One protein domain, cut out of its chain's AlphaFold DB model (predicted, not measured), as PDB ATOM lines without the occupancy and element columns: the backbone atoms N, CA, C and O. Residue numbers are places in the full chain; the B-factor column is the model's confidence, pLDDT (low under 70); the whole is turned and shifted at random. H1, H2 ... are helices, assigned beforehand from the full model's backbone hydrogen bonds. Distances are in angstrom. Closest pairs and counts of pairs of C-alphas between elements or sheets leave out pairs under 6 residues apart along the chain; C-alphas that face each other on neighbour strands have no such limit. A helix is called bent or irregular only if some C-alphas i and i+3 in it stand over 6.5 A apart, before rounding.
ATOM      1  N   GLU A  39      29.354  10.234 -12.730       61.50
ATOM      2  CA  GLU A  39      28.575  10.109 -11.491       61.50
ATOM      3  C   GLU A  39      27.231   9.349 -11.616       61.50
ATOM      4  O   GLU A  39      26.918   8.562 -10.717       61.50
ATOM      5  N   PRO A  40      26.448   9.477 -12.712       69.19
ATOM      6  CA  PRO A  40      25.251   8.649 -12.895       69.19
ATOM      7  C   PRO A  40      25.557   7.172 -13.204       69.19
ATOM      8  O   PRO A  40      24.820   6.284 -12.777       69.19
ATOM      9  N   ILE A  41      26.653   6.890 -13.911       66.50
ATOM     10  CA  ILE A  41      27.067   5.541 -14.323       66.50
ATOM     11  C   ILE A  41      27.638   4.769 -13.134       66.50
ATOM     12  O   ILE A  41      27.324   3.593 -12.972       66.50
ATOM     13  N   GLY A  42      28.400   5.429 -12.257       67.81
ATOM     14  CA  GLY A  42      28.954   4.803 -11.054       67.81
ATOM     15  C   GLY A  42      27.872   4.252 -10.118       67.81
ATOM     16  O   GLY A  42      27.950   3.100  -9.694       67.81
ATOM     17  N   ARG A  43      26.809   5.029  -9.863       68.44
ATOM     18  CA  ARG A  43      25.671   4.575  -9.036       68.44
ATOM     19  C   ARG A  43      24.888   3.446  -9.706       68.44
ATOM     20  O   ARG A  43      24.450   2.508  -9.033       68.44
ATOM     21  N   LEU A  44      24.720   3.518 -11.026       76.25
ATOM     22  CA  LEU A  44      24.057   2.466 -11.789       76.25
ATOM     23  C   LEU A  44      24.869   1.166 -11.742       76.25
ATOM     24  O   LEU A  44      24.313   0.112 -11.450       76.25
ATOM     25  N   ALA A  45      26.183   1.249 -11.945       72.75
ATOM     26  CA  ALA A  45      27.095   0.116 -11.872       72.75
ATOM     27  C   ALA A  45      27.103  -0.511 -10.474       72.75
ATOM     28  O   ALA A  45      27.048  -1.731 -10.361       72.75
ATOM     29  N   GLU A  46      27.096   0.293  -9.409       71.38
ATOM     30  CA  GLU A  46      27.009  -0.214  -8.036       71.38
ATOM     31  C   GLU A  46      25.673  -0.926  -7.777       71.38
ATOM     32  O   GLU A  46      25.641  -1.992  -7.161       71.38
ATOM     33  N   THR A  47      24.567  -0.396  -8.302       78.75
ATOM     34  CA  THR A  47      23.242  -1.019  -8.169       78.75
ATOM     35  C   THR A  47      23.166  -2.337  -8.939       78.75
ATOM     36  O   THR A  47      22.781  -3.363  -8.379       78.75
ATOM     37  N   VAL A  48      23.599  -2.338 -10.203       82.38
ATOM     38  CA  VAL A  48      23.646  -3.530 -11.062       82.38
ATOM     39  C   VAL A  48      24.580  -4.583 -10.471       82.38
ATOM     40  O   VAL A  48      24.216  -5.755 -10.408       82.38
ATOM     41  N   TYR A  49      25.745  -4.178  -9.967       76.94
ATOM     42  CA  TYR A  49      26.690  -5.088  -9.332       76.94
ATOM     43  C   TYR A  49      26.144  -5.658  -8.023       76.94
ATOM     44  O   TYR A  49      26.333  -6.839  -7.761       76.94
ATOM     45  N   ASN A  50      25.427  -4.874  -7.213       78.06
ATOM     46  CA  ASN A  50      24.793  -5.372  -5.989       78.06
ATOM     47  C   ASN A  50      23.700  -6.409  -6.281       78.06
ATOM     48  O   ASN A  50      23.600  -7.413  -5.571       78.06
ATOM     49  N   VAL A  51      22.904  -6.185  -7.331       81.44
ATOM     50  CA  VAL A  51      21.906  -7.153  -7.804       81.44
ATOM     51  C   VAL A  51      22.616  -8.404  -8.317       81.44
ATOM     52  O   VAL A  51      22.377  -9.495  -7.805       81.44
ATOM     53  N   TRP A  52      23.565  -8.255  -9.241       77.88
ATOM     54  CA  TRP A  52      24.334  -9.378  -9.771       77.88
ATOM     55  C   TRP A  52      25.048 -10.163  -8.667       77.88
ATOM     56  O   TRP A  52      24.957 -11.381  -8.635       77.88
ATOM     57  N   ALA A  53      25.684  -9.502  -7.700       77.00
ATOM     58  CA  ALA A  53      26.383 -10.158  -6.599       77.00
ATOM     59  C   ALA A  53      25.445 -10.971  -5.693       77.00
ATOM     60  O   ALA A  53      25.872 -11.994  -5.157       77.00
ATOM     61  N   LYS A  54      24.182 -10.548  -5.537       71.06
ATOM     62  CA  LYS A  54      23.156 -11.311  -4.812       71.06
ATOM     63  C   LYS A  54      22.719 -12.547  -5.600       71.06
ATOM     64  O   LYS A  54      22.623 -13.626  -5.027       71.06
ATOM     65  N   TYR A  55      22.528 -12.398  -6.908       71.19
ATOM     66  CA  TYR A  55      22.042 -13.468  -7.784       71.19
ATOM     67  C   TYR A  55      23.151 -14.377  -8.343       71.19
ATOM     68  O   TYR A  55      22.858 -15.458  -8.843       71.19
ATOM     69  N   ARG A  56      24.439 -14.013  -8.226       71.38
ATOM     70  CA  ARG A  56      25.551 -14.758  -8.855       71.38
ATOM     71  C   ARG A  56      25.639 -16.213  -8.396       71.38
ATOM     72  O   ARG A  56      26.096 -17.069  -9.147       71.38
ATOM     73  N   MET A  57      25.249 -16.483  -7.152       66.06
ATOM     74  CA  MET A  57      25.288 -17.829  -6.575       66.06
ATOM     75  C   MET A  57      24.177 -18.701  -7.174       66.06
ATOM     76  O   MET A  57      24.448 -19.825  -7.584       66.06
ATOM     77  N   GLU A  58      22.973 -18.139  -7.331       64.19
ATOM     78  CA  GLU A  58      21.828 -18.810  -7.960       64.19
ATOM     79  C   GLU A  58      22.087 -19.072  -9.449       64.19
ATOM     80  O   GLU A  58      21.856 -20.174  -9.938       64.19
ATOM     81  N   VAL A  59      22.666 -18.093 -10.155       64.19
ATOM     82  CA  VAL A  59      23.007 -18.210 -11.584       64.19
ATOM     83  C   VAL A  59      24.101 -19.256 -11.833       64.19
ATOM     84  O   VAL A  59      24.103 -19.903 -12.875       64.19
ATOM     85  N   THR A  60      25.018 -19.469 -10.885       66.75
ATOM     86  CA  THR A  60      26.071 -20.498 -10.999       66.75
ATOM     87  C   THR A  60      25.645 -21.864 -10.454       66.75
ATOM     88  O   THR A  60      26.475 -22.770 -10.361       66.75
ATOM     89  N   GLY A  61      24.364 -22.033 -10.096       60.81
ATOM     90  CA  GLY A  61      23.805 -23.300  -9.619       60.81
ATOM     91  C   GLY A  61      24.341 -23.753  -8.258       60.81
ATOM     92  O   GLY A  61      24.191 -24.920  -7.900       60.81
ATOM     93  N   ARG A  62      24.993 -22.865  -7.495       61.44
ATOM     94  CA  ARG A  62      25.479 -23.164  -6.142       61.44
ATOM     95  C   ARG A  62      24.441 -22.732  -5.117       61.44
ATOM     96  O   ARG A  62      23.933 -21.617  -5.170       61.44
ATOM     97  N   GLU A  63      24.170 -23.609  -4.150       63.06
ATOM     98  CA  GLU A  63      23.323 -23.291  -2.998       63.06
ATOM     99  C   GLU A  63      23.798 -21.992  -2.326       63.06
ATOM    100  O   GLU A  63      25.005 -21.735  -2.217       63.06
ATOM    101  N   ALA A  64      22.841 -21.160  -1.899       66.81
ATOM    102  CA  ALA A  64      23.125 -19.898  -1.230       66.81
ATOM    103  C   ALA A  64      24.112 -20.116  -0.074       66.81
ATOM    104  O   ALA A  64      24.050 -21.116   0.644       66.81
ATOM    105  N   ILE A  65      25.040 -19.173   0.106       69.69
ATOM    106  CA  ILE A  65      26.126 -19.294   1.088       69.69
ATOM    107  C   ILE A  65      25.588 -19.559   2.499       69.69
ATOM    108  O   ILE A  65      26.200 -20.311   3.253       69.69
ATOM    109  N   ASP A  66      24.418 -19.012   2.823       72.25
ATOM    110  CA  ASP A  66      23.746 -19.224   4.102       72.25
ATOM    111  C   ASP A  66      23.369 -20.699   4.301       72.25
ATOM    112  O   ASP A  66      23.616 -21.267   5.365       72.25
ATOM    113  N   VAL A  67      22.880 -21.373   3.256       75.38
ATOM    114  CA  VAL A  67      22.543 -22.805   3.298       75.38
ATOM    115  C   VAL A  67      23.804 -23.648   3.500       75.38
ATOM    116  O   VAL A  67      23.812 -24.557   4.329       75.38
ATOM    117  N   LEU A  68      24.905 -23.306   2.821       77.62
ATOM    118  CA  LEU A  68      26.191 -23.995   2.998       77.62
ATOM    119  C   LEU A  68      26.742 -23.837   4.420       77.62
ATOM    120  O   LEU A  68      27.259 -24.799   4.990       77.62
ATOM    121  N   LEU A  69      26.627 -22.642   5.004       80.31
ATOM    122  CA  LEU A  69      27.052 -22.380   6.379       80.31
ATOM    123  C   LEU A  69      26.177 -23.122   7.394       80.31
ATOM    124  O   LEU A  69      26.713 -23.673   8.355       80.31
ATOM    125  N   THR A  70      24.863 -23.188   7.162       81.25
ATOM    126  CA  THR A  70      23.929 -23.906   8.043       81.25
ATOM    127  C   THR A  70      24.186 -25.410   7.994       81.25
ATOM    128  O   THR A  70      24.440 -26.012   9.033       81.25
ATOM    129  N   ARG A  71      24.290 -25.994   6.790       82.31
ATOM    130  CA  ARG A  71      24.623 -27.416   6.598       82.31
ATOM    131  C   ARG A  71      25.983 -27.768   7.209       82.31
ATOM    132  O   ARG A  71      26.158 -28.848   7.767       82.31
ATOM    133  N   ARG A  72      26.967 -26.861   7.130       80.75
ATOM    134  CA  ARG A  72      28.278 -27.054   7.770       80.75
ATOM    135  C   ARG A  72      28.188 -26.985   9.292       80.75
ATOM    136  O   ARG A  72      28.813 -27.804   9.953       80.75
ATOM    137  N   ARG A  73      27.409 -26.053   9.845       83.12
ATOM    138  CA  ARG A  73      27.174 -25.953  11.291       83.12
ATOM    139  C   ARG A  73      26.471 -27.203  11.824       83.12
ATOM    140  O   ARG A  73      26.897 -27.731  12.841       83.12
ATOM    141  N   GLU A  74      25.462 -27.708  11.120       83.88
ATOM    142  CA  GLU A  74      24.765 -28.955  11.465       83.88
ATOM    143  C   GLU A  74      25.702 -30.164  11.436       83.88
ATOM    144  O   GLU A  74      25.734 -30.924  12.401       83.88
ATOM    145  N   LYS A  75      26.534 -30.301  10.393       83.25
ATOM    146  CA  LYS A  75      27.570 -31.346  10.349       83.25
ATOM    147  C   LYS A  75      28.545 -31.247  11.519       83.25
ATOM    148  O   LYS A  75      28.822 -32.258  12.145       83.25
ATOM    149  N   MET A  76      29.014 -30.045  11.858       80.25
ATOM    150  CA  MET A  76      29.917 -29.854  13.001       80.25
ATOM    151  C   MET A  76      29.248 -30.194  14.342       80.25
ATOM    152  O   MET A  76      29.900 -30.762  15.211       80.25
ATOM    153  N   LEU A  77      27.954 -29.899  14.512       80.06
ATOM    154  CA  LEU A  77      27.189 -30.305  15.699       80.06
ATOM    155  C   LEU A  77      27.011 -31.830  15.768       80.06
ATOM    156  O   LEU A  77      27.125 -32.415  16.843       80.06
ATOM    157  N   GLN A  78      26.761 -32.476  14.629       75.56
ATOM    158  CA  GLN A  78      26.608 -33.927  14.536       75.56
ATOM    159  C   GLN A  78      27.934 -34.662  14.781       75.56
ATOM    160  O   GLN A  78      27.962 -35.650  15.510       75.56
ATOM    161  N   GLU A  79      29.038 -34.157  14.230       70.88
ATOM    162  CA  GLU A  79      30.392 -34.665  14.476       70.88
ATOM    163  C   GLU A  79      30.800 -34.462  15.941       70.88
ATOM    164  O   GLU A  79      31.299 -35.398  16.556       70.88
ATOM    165  N   ALA A  80      30.502 -33.305  16.546       66.12
ATOM    166  CA  ALA A  80      30.729 -33.082  17.976       66.12
ATOM    167  C   ALA A  80      29.936 -34.072  18.851       66.12
ATOM    168  O   ALA A  80      30.482 -34.638  19.796       66.12
ATOM    169  N   GLY A  81      28.675 -34.351  18.502       62.09
ATOM    170  CA  GLY A  81      27.864 -35.371  19.176       62.09
ATOM    171  C   GLY A  81      28.365 -36.805  18.955       62.09
ATOM    172  O   GLY A  81      28.270 -37.635  19.857       62.09
ATOM    173  N   SER A  82      28.943 -37.100  17.786       59.69
ATOM    174  CA  SER A  82      29.570 -38.394  17.491       59.69
ATOM    175  C   SER A  82      30.907 -38.572  18.217       59.69
ATOM    176  O   SER A  82      31.238 -39.692  18.595       59.69
TER     177      SER A  82
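Overview. This is residues 39 to 82 of the 101 residues of an uncharacterized protein of Chlamydomonas eustigma (UniProt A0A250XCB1). Two helices, H1 and H2, follow each other nearly end to end in a long, thin, stepped shape, joined by a short dip of chain at residues 60 to 64. They do not lie side by side, and most of each stands free, namely residues 39 to 53 of H1 and 66 to 82 of H2. The printed part has 44 residues with two named helices, H1 then H2, and no named strand; the class is all helix. The whole is extended, with a radius of gyration of the C-alphas of 16.9 A, and its outline is a rod spanning 56 by 19 by 7 A.

Along the chain. Start with the longest helix, H1, residues 39 to 59: find C-alpha 39 at (28.575, 10.109, -11.491) and go on 28.9 A to C-alpha 59 at (23.007, -18.210, -11.584). Look near residue 53 for a kink of 35 degrees; H1 is irregular, with C-alphas 54 and 57 at 7.1 A from each other. H2, residues 65 to 82, measures 25.4 A from its first to its last C-alpha and ends at C-alpha 82, at (29.570, -38.394, 17.491).

Arrangement. From H1, go to H2: the two are close but not clearly touching, and their closest C-alphas, those of Met 57 and Ile 65, are 7.8 A apart. Their lines stand at a steep tilt of 41 degrees, with that of H1 a rough one, and they run the same way. Their centres are 30.7 A apart. In H2 every O i to N i+4 pair is within hydrogen-bond range; in H1, 14 of 17 are.

Size, cuts and confidence. The two C-alphas farthest apart, those of Glu 39 and Ser 82, are 56.5 A from each other. The printed part has no cut, and the link from H1 to H2, five residues, is tight. In the B-factor column you will find a mean pLDDT of 72.7 for the printed part, with residues 39 to 43, 57 to 65 and 80 to 82 under 70.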